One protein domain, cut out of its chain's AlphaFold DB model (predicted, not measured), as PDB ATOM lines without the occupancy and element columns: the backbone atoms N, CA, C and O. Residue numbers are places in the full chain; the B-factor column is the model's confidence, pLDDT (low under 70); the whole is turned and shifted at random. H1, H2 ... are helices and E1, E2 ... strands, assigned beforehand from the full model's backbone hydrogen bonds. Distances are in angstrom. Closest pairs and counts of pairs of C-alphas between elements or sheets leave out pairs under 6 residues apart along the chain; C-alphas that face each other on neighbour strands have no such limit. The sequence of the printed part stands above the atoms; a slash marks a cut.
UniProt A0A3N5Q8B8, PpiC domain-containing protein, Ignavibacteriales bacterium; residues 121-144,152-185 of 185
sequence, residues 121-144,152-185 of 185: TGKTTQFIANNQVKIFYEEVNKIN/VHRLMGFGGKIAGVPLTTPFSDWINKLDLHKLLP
ATOM      1  N   THR A 121      23.992  80.004 -16.507       91.25
ATOM      2  CA  THR A 121      24.437  79.035 -17.507       91.25
ATOM      3  C   THR A 121      23.253  78.347 -18.186       91.25
ATOM      4  O   THR A 121      23.206  78.300 -19.410       91.25
ATOM      5  N   GLY A 122      22.275  77.849 -17.421       91.25
ATOM      6  CA  GLY A 122      21.099  77.183 -17.982       91.25
ATOM      7  C   GLY A 122      20.263  78.102 -18.877       91.25
ATOM      8  O   GLY A 122      19.870  77.704 -19.974       91.25
ATOM      9  N   LYS A 123      20.035  79.349 -18.447       91.75
ATOM     10  CA  LYS A 123      19.317  80.351 -19.247       91.75
ATOM     11  C   LYS A 123      20.083  80.716 -20.511       91.75
ATOM     12  O   LYS A 123      19.484  80.712 -21.581       91.75
ATOM     13  N   THR A 124      21.385  80.966 -20.417       90.75
ATOM     14  CA  THR A 124      22.235  81.267 -21.574       90.75
ATOM     15  C   THR A 124      22.185  80.138 -22.600       90.75
ATOM     16  O   THR A 124      21.915  80.396 -23.771       90.75
ATOM     17  N   THR A 125      22.332  78.881 -22.170       89.00
ATOM     18  CA  THR A 125      22.206  77.714 -23.055       89.00
ATOM     19  C   THR A 125      20.829  77.645 -23.728       89.00
ATOM     20  O   THR A 125      20.750  77.401 -24.931       89.00
ATOM     21  N   GLN A 126      19.747  77.919 -22.989       89.12
ATOM     22  CA  GLN A 126      18.387  77.956 -23.537       89.12
ATOM     23  C   GLN A 126      18.211  79.066 -24.588       89.12
ATOM     24  O   GLN A 126      17.655  78.824 -25.657       89.12
ATOM     25  N   PHE A 127      18.689  80.282 -24.310       90.94
ATOM     26  CA  PHE A 127      18.601  81.400 -25.250       90.94
ATOM     27  C   PHE A 127      19.394  81.139 -26.529       90.94
ATOM     28  O   PHE A 127      18.894  81.433 -27.613       90.94
ATOM     29  N   ILE A 128      20.587  80.554 -26.412       88.81
ATOM     30  CA  ILE A 128      21.420  80.181 -27.559       88.81
ATOM     31  C   ILE A 128      20.688  79.182 -28.459       88.81
ATOM     32  O   ILE A 128      20.604  79.401 -29.666       88.81
ATOM     33  N   ALA A 129      20.111  78.130 -27.867       84.06
ATOM     34  CA  ALA A 129      19.361  77.120 -28.609       84.06
ATOM     35  C   ALA A 129      18.146  77.715 -29.344       84.06
ATOM     36  O   ALA A 129      17.868  77.336 -30.478       84.06
ATOM     37  N   ASN A 130      17.457  78.678 -28.726       87.94
ATOM     38  CA  ASN A 130      16.243  79.277 -29.284       87.94
ATOM     39  C   ASN A 130      16.504  80.342 -30.362       87.94
ATOM     40  O   ASN A 130      15.634  80.567 -31.197       87.94
ATOM     41  N   ASN A 131      17.660  81.014 -30.341       86.75
ATOM     42  CA  ASN A 131      17.929  82.185 -31.192       86.75
ATOM     43  C   ASN A 131      18.985  81.940 -32.284       86.75
ATOM     44  O   ASN A 131      19.497  82.903 -32.842       86.75
ATOM     45  N   GLN A 132      19.326  80.679 -32.588       81.69
ATOM     46  CA  GLN A 132      20.283  80.308 -33.650       81.69
ATOM     47  C   GLN A 132      21.601  81.106 -33.598       81.69
ATOM     48  O   GLN A 132      22.111  81.572 -34.614       81.69
ATOM     49  N   VAL A 133      22.150  81.293 -32.396       85.94
ATOM     50  CA  VAL A 133      23.356  82.106 -32.199       85.94
ATOM     51  C   VAL A 133      24.551  81.469 -32.917       85.94
ATOM     52  O   VAL A 133      24.791  80.268 -32.777       85.94
ATOM     53  N   LYS A 134      25.319  82.284 -33.653       85.88
ATOM     54  CA  LYS A 134      26.546  81.879 -34.351       85.88
ATOM     55  C   LYS A 134      27.773  82.623 -33.823       85.88
ATOM     56  O   LYS A 134      27.690  83.807 -33.502       85.88
ATOM     57  N   ILE A 135      28.906  81.927 -33.735       85.50
ATOM     58  CA  ILE A 135      30.193  82.457 -33.276       85.50
ATOM     59  C   ILE A 135      31.139  82.567 -34.472       85.50
ATOM     60  O   ILE A 135      31.547  81.564 -35.054       85.50
ATOM     61  N   PHE A 136      31.528  83.794 -34.809       88.38
ATOM     62  CA  PHE A 136      32.413  84.093 -35.936       88.38
ATOM     63  C   PHE A 136      33.871  84.208 -35.478       88.38
ATOM     64  O   PHE A 136      34.412  85.307 -35.352       88.38
ATOM     65  N   TYR A 137      34.515  83.069 -35.209       83.31
ATOM     66  CA  TYR A 137      35.913  83.038 -34.752       83.31
ATOM     67  C   TYR A 137      36.886  83.712 -35.725       83.31
ATOM     68  O   TYR A 137      37.836  84.358 -35.288       83.31
ATOM     69  N   GLU A 138      36.642  83.603 -37.033       86.31
ATOM     70  CA  GLU A 138      37.494  84.234 -38.044       86.31
ATOM     71  C   GLU A 138      37.512  85.758 -37.920       86.31
ATOM     72  O   GLU A 138      38.568  86.366 -38.064       86.31
ATOM     73  N   GLU A 139      36.379  86.381 -37.587       86.75
ATOM     74  CA  GLU A 139      36.310  87.831 -37.380       86.75
ATOM     75  C   GLU A 139      37.004  88.252 -36.083       86.75
ATOM     76  O   GLU A 139      37.700  89.265 -36.056       86.75
ATOM     77  N   VAL A 140      36.889  87.446 -35.023       84.44
ATOM     78  CA  VAL A 140      37.584  87.701 -33.752       84.44
ATOM     79  C   VAL A 140      39.103  87.635 -33.936       84.44
ATOM     80  O   VAL A 140      39.820  88.481 -33.409       84.44
ATOM     81  N   ASN A 141      39.603  86.686 -34.731       84.06
ATOM     82  CA  ASN A 141      41.038  86.525 -34.987       84.06
ATOM     83  C   ASN A 141      41.644  87.644 -35.853       84.06
ATOM     84  O   ASN A 141      42.856  87.840 -35.828       84.06
ATOM     85  N   LYS A 142      40.823  88.391 -36.604       89.31
ATOM     86  CA  LYS A 142      41.261  89.576 -37.367       89.31
ATOM     87  C   LYS A 142      41.453  90.812 -36.485       89.31
ATOM     88  O   LYS A 142      42.005  91.810 -36.947       89.31
ATOM     89  N   ILE A 143      40.987  90.779 -35.235       88.00
ATOM     90  CA  ILE A 143      41.162  91.890 -34.302       88.00
ATOM     91  C   ILE A 143      42.643  91.978 -33.933       88.00
ATOM     92  O   ILE A 143      43.190  91.110 -33.256       88.00
ATOM     93  N   ASN A 144      43.291  93.063 -34.358       82.31
ATOM     94  CA  ASN A 144      44.674  93.345 -33.998       82.31
ATOM     95  C   ASN A 144      44.777  93.610 -32.493       82.31
ATOM     96  O   ASN A 144      44.382  94.670 -32.006       82.31
ATOM     97  N   VAL A 152      45.911  97.855 -15.958       84.69
ATOM     98  CA  VAL A 152      45.606  99.189 -15.440       84.69
ATOM     99  C   VAL A 152      45.831  99.185 -13.934       84.69
ATOM    100  O   VAL A 152      45.238  98.379 -13.220       84.69
ATOM    101  N   HIS A 153      46.656 100.104 -13.441       87.25
ATOM    102  CA  HIS A 153      46.842 100.335 -12.010       87.25
ATOM    103  C   HIS A 153      46.146 101.633 -11.599       87.25
ATOM    104  O   HIS A 153      46.274 102.649 -12.279       87.25
ATOM    105  N   ARG A 154      45.465 101.629 -10.452       87.62
ATOM    106  CA  ARG A 154      45.043 102.857  -9.767       87.62
ATOM    107  C   ARG A 154      46.082 103.201  -8.701       87.62
ATOM    108  O   ARG A 154      46.374 102.384  -7.828       87.62
ATOM    109  N   LEU A 155      46.635 104.410  -8.781       90.50
ATOM    110  CA  LEU A 155      47.574 104.947  -7.794       90.50
ATOM    111  C   LEU A 155      46.788 105.509  -6.603       90.50
ATOM    112  O   LEU A 155      45.869 106.300  -6.799       90.50
ATOM    113  N   MET A 156      47.140 105.103  -5.382       87.56
ATOM    114  CA  MET A 156      46.457 105.530  -4.149       87.56
ATOM    115  C   MET A 156      47.214 106.613  -3.362       87.56
ATOM    116  O   MET A 156      46.734 107.060  -2.325       87.56
ATOM    117  N   GLY A 157      48.379 107.055  -3.852       86.88
ATOM    118  CA  GLY A 157      49.312 107.914  -3.108       86.88
ATOM    119  C   GLY A 157      50.326 107.105  -2.286       86.88
ATOM    120  O   GLY A 157      50.194 105.890  -2.162       86.88
ATOM    121  N   PHE A 158      51.385 107.763  -1.787       86.19
ATOM    122  CA  PHE A 158      52.473 107.155  -0.986       86.19
ATOM    123  C   PHE A 158      53.062 105.852  -1.567       86.19
ATOM    124  O   PHE A 158      53.427 104.934  -0.840       86.19
ATOM    125  N   GLY A 159      53.120 105.742  -2.897       84.75
ATOM    126  CA  GLY A 159      53.622 104.546  -3.585       84.75
ATOM    127  C   GLY A 159      52.651 103.356  -3.642       84.75
ATOM    128  O   GLY A 159      52.976 102.359  -4.283       84.75
ATOM    129  N   GLY A 160      51.454 103.454  -3.056       87.88
ATOM    130  CA  GLY A 160      50.425 102.416  -3.115       87.88
ATOM    131  C   GLY A 160      49.794 102.282  -4.505       87.88
ATOM    132  O   GLY A 160      49.420 103.278  -5.135       87.88
ATOM    133  N   LYS A 161      49.651 101.040  -4.982       90.19
ATOM    134  CA  LYS A 161      49.028 100.699  -6.271       90.19
ATOM    135  C   LYS A 161      48.024  99.565  -6.074       90.19
ATOM    136  O   LYS A 161      48.342  98.587  -5.405       90.19
ATOM    137  N   ILE A 162      46.850  99.676  -6.689       88.25
ATOM    138  CA  ILE A 162      45.867  98.583  -6.775       88.25
ATOM    139  C   ILE A 162      45.476  98.326  -8.232       88.25
ATOM    140  O   ILE A 162      45.747  99.156  -9.103       88.25
ATOM    141  N   ALA A 163      44.803  97.208  -8.500       88.44
ATOM    142  CA  ALA A 163      44.179  96.970  -9.797       88.44
ATOM    143  C   ALA A 163      43.172  98.091 -10.116       88.44
ATOM    144  O   ALA A 163      42.330  98.450  -9.292       88.44
ATOM    145  N   GLY A 164      43.279  98.673 -11.309       85.25
ATOM    146  CA  GLY A 164      42.404  99.747 -11.782       85.25
ATOM    147  C   GLY A 164      41.034  99.259 -12.255       85.25
ATOM    148  O   GLY A 164      40.132 100.073 -12.434       85.25
ATOM    149  N   VAL A 165      40.879  97.944 -12.416       82.38
ATOM    150  CA  VAL A 165      39.635  97.253 -12.764       82.38
ATOM    151  C   VAL A 165      39.455  96.040 -11.847       82.38
ATOM    152  O   VAL A 165      40.452  95.464 -11.400       82.38
ATOM    153  N   PRO A 166      38.210  95.638 -11.542       78.50
ATOM    154  CA  PRO A 166      37.970  94.412 -10.796       78.50
ATOM    155  C   PRO A 166      38.455  93.203 -11.602       78.50
ATOM    156  O   PRO A 166      38.100  93.035 -12.770       78.50
ATOM    157  N   LEU A 167      39.250  92.344 -10.966       77.75
ATOM    158  CA  LEU A 167      39.603  91.041 -11.522       77.75
ATOM    159  C   LEU A 167      38.369  90.148 -11.429       77.75
ATOM    160  O   LEU A 167      37.948  89.776 -10.335       77.75
ATOM    161  N   THR A 168      37.763  89.850 -12.574       78.00
ATOM    162  CA  THR A 168      36.600  88.966 -12.665       78.00
ATOM    163  C   THR A 168      37.004  87.668 -13.341       78.00
ATOM    164  O   THR A 168      37.811  87.660 -14.272       78.00
ATOM    165  N   THR A 169      36.472  86.551 -12.851       76.12
ATOM    166  CA  THR A 169      36.600  85.271 -13.542       76.12
ATOM    167  C   THR A 169      35.709  85.292 -14.786       76.12
ATOM    168  O   THR A 169      34.556  85.722 -14.700       76.12
ATOM    169  N   PRO A 170      36.209  84.856 -15.952       78.50
ATOM    170  CA  PRO A 170      35.407  84.834 -17.166       78.50
ATOM    171  C   PRO A 170      34.225  83.866 -17.013       78.50
ATOM    172  O   PRO A 170      34.389  82.731 -16.571       78.50
ATOM    173  N   PHE A 171      33.026  84.306 -17.400       84.25
ATOM    174  CA  PHE A 171      31.826  83.467 -17.423       84.25
ATOM    175  C   PHE A 171      31.768  82.646 -18.721       84.25
ATOM    176  O   PHE A 171      31.144  83.046 -19.707       84.25
ATOM    177  N   SER A 172      32.446  81.498 -18.733       85.69
ATOM    178  CA  SER A 172      32.580  80.625 -19.914       85.69
ATOM    179  C   SER A 172      31.993  79.219 -19.738       85.69
ATOM    180  O   SER A 172      31.907  78.475 -20.712       85.69
ATOM    181  N   ASP A 173      31.514  78.854 -18.544       84.75
ATOM    182  CA  ASP A 173      31.059  77.487 -18.224       84.75
ATOM    183  C   ASP A 173      29.899  76.976 -19.092       84.75
ATOM    184  O   ASP A 173      29.696  75.770 -19.235       84.75
ATOM    185  N   TRP A 174      29.118  77.882 -19.684       86.25
ATOM    186  CA  TRP A 174      28.020  77.531 -20.584       86.25
ATOM    187  C   TRP A 174      28.493  76.915 -21.902       86.25
ATOM    188  O   TRP A 174      27.741  76.146 -22.501       86.25
ATOM    189  N   ILE A 175      29.733  77.192 -22.319       84.75
ATOM    190  CA  ILE A 175      30.336  76.625 -23.531       84.75
ATOM    191  C   ILE A 175      30.447  75.103 -23.397       84.75
ATOM    192  O   ILE A 175      30.100  74.377 -24.322       84.75
ATOM    193  N   ASN A 176      30.818  74.612 -22.211       83.50
ATOM    194  CA  ASN A 176      30.995  73.181 -21.942       83.50
ATOM    195  C   ASN A 176      29.691  72.368 -22.035       83.50
ATOM    196  O   ASN A 176      29.733  71.143 -22.097       83.50
ATOM    197  N   LYS A 177      28.526  73.029 -21.997       79.75
ATOM    198  CA  LYS A 177      27.207  72.376 -22.065       79.75
ATOM    199  C   LYS A 177      26.618  72.339 -23.474       79.75
ATOM    200  O   LYS A 177      25.533  71.791 -23.657       79.75
ATOM    201  N   LEU A 178      27.286  72.953 -24.445       80.56
ATOM    202  CA  LEU A 178      26.814  73.083 -25.815       80.56
ATOM    203  C   LEU A 178      27.744  72.352 -26.775       80.56
ATOM    204  O   LEU A 178      28.952  72.274 -26.577       80.56
ATOM    205  N   ASP A 179      27.155  71.848 -27.852       81.06
ATOM    206  CA  ASP A 179      27.913  71.358 -28.993       81.06
ATOM    207  C   ASP A 179      28.371  72.559 -29.831       81.06
ATOM    208  O   ASP A 179      27.583  73.166 -30.564       81.06
ATOM    209  N   LEU A 180      29.648  72.920 -29.676       78.12
ATOM    210  CA  LEU A 180      30.290  74.056 -30.340       78.12
ATOM    211  C   LEU A 180      30.142  74.013 -31.866       78.12
ATOM    212  O   LEU A 180      29.999  75.067 -32.479       78.12
ATOM    213  N   HIS A 181      30.089  72.824 -32.477       77.50
ATOM    214  CA  HIS A 181      29.944  72.687 -33.929       77.50
ATOM    215  C   HIS A 181      28.629  73.275 -34.447       77.50
ATOM    216  O   HIS A 181      28.577  73.788 -35.560       77.50
ATOM    217  N   LYS A 182      27.570  73.274 -33.630       78.31
ATOM    218  CA  LYS A 182      26.267  73.845 -34.008       78.31
ATOM    219  C   LYS A 182      26.274  75.374 -34.014       78.31
ATOM    220  O   LYS A 182      25.435  75.993 -34.675       78.31
ATOM    221  N   LEU A 183      27.215  75.972 -33.287       79.38
ATOM    222  CA  LEU A 183      27.361  77.416 -33.126       79.38
ATOM    223  C   LEU A 183      28.328  78.022 -34.144       79.38
ATOM    224  O   LEU A 183      28.386  79.240 -34.261       79.38
ATOM    225  N   LEU A 184      29.067  77.208 -34.895       79.25
ATOM    226  CA  LEU A 184      29.880  77.699 -36.002       79.25
ATOM    227  C   LEU A 184      28.983  78.003 -37.216       79.25
ATOM    228  O   LEU A 184      27.967  77.316 -37.394       79.25
ATOM    229  N   PRO A 185      29.274  79.071 -37.979       73.81
ATOM    230  CA  PRO A 185      28.565  79.386 -39.215       73.81
ATOM    231  C   PRO A 185      28.685  78.265 -40.252       73.81
ATOM    232  O   PRO A 185      29.740  77.594 -40.292       73.81
TER     233      PRO A 185
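This is residues 121 to 144 and 152 to 185 of the 185 residues of the protein "PpiC domain-containing protein" of Ignavibacteriales bacterium (UniProt A0A3N5Q8B8). A loose group of three short helices at one end is joined by a long, bare thread of chain to a small two-stranded hairpin, E1 and E2, at the other end. The thread, within residues 164 to 179, makes much of the length; H1 and H3 lie at its helical end, and residues 138 to 144, of which 138 to 141 belong to H2, stick out from that end. The printed part has 58 residues, with three named helices and two named strands in the order H1, H2, E1, E2, H3; E1 and E2 make one antiparallel sheet, in the order E1 - E2. The class is mixed, helices and strands, with under half of the printed residues in named elements. The whole is extended, with a radius of gyration of the C-alphas of 18.2 A, and its C-alphas span 54 by 30 by 17 A, only just elongated.

H1, residues 121 to 130, touches no helix. A short link of 6 residues leads to H2, residues 137 to 141, and these two helices are apart. Residues 138 to 144, of which 138 to 141 belong to H2, stand free, with no C-alpha 8 or more residues away along the chain within 10 A. Beyond the cut come E1, residues 153 to 157, and E2, residues 160 to 163, a hairpin with a tight link of 2 residues. They are antiparallel neighbours, with 154 degrees between their N-to-C directions. Among the C-alphas that face each other are those of Leu 155 and Lys 161, 4.7 A apart, and those of His 153 and Ala 163, 4.8 A apart. Across the pair, N 154 and O 162 are 2.8 A apart and N 156 and O 160 are 2.9 A apart, both within hydrogen-bond range. H1 is apart from both E1 and E2, and H2 is apart from E2. A long link of 16 residues then leads to H3, residues 180 to 183, which is apart from H1, from H2 and from E1. In H1 and H2 every O i to N i+4 pair is within hydrogen-bond range; H3, with 4 residues, is too short for such a pair, and its one O i to N i+3 pair is within range.

H1 begins at C-alpha 121, at (24.437, 79.035, -17.507), and measures 14.3 A from Thr 121 to Asn 130, first to last C-alpha; it is the longest helix by residues. H2, Tyr 137 to Asn 141, measures 6.2 A. E1, His 153 to Gly 157, measures 11.9 A and ends at C-alpha 157, at (49.312, 107.914, -3.108). E2, Gly 160 to Ala 163, measures 10.6 A. H3, Leu 180 to Leu 183, measures 5.3 A and ends at C-alpha 183, at (27.361, 77.416, -33.126).

The two C-alphas farthest apart are those of Asn 130, in H1, and Phe 158, between E1 and E2, at 53.8 A. The centres of E1 and E2 are the farthest from the mean of the C-alphas, at 27.0 A and 24.9 A, while that of H2 is the nearest, at 14.0 A. Residues 145 to 151 are not printed, and C-alphas 144 and 152 are 19.5 A apart across this cut, in the link from H2 to E1. Of the links that are printed whole, the one from E2 to H3 is long; its residues 164 to 179 hold no named element, and their C-alphas lie 6 to 19 A from the mean of the C-alphas. Pro 185 is the chain's last residue, and its C-alpha is 22.1 A from that of Thr 121. The mean pLDDT of the printed part is 84.8 and no printed residue is under 70; the mean of H3 is 78.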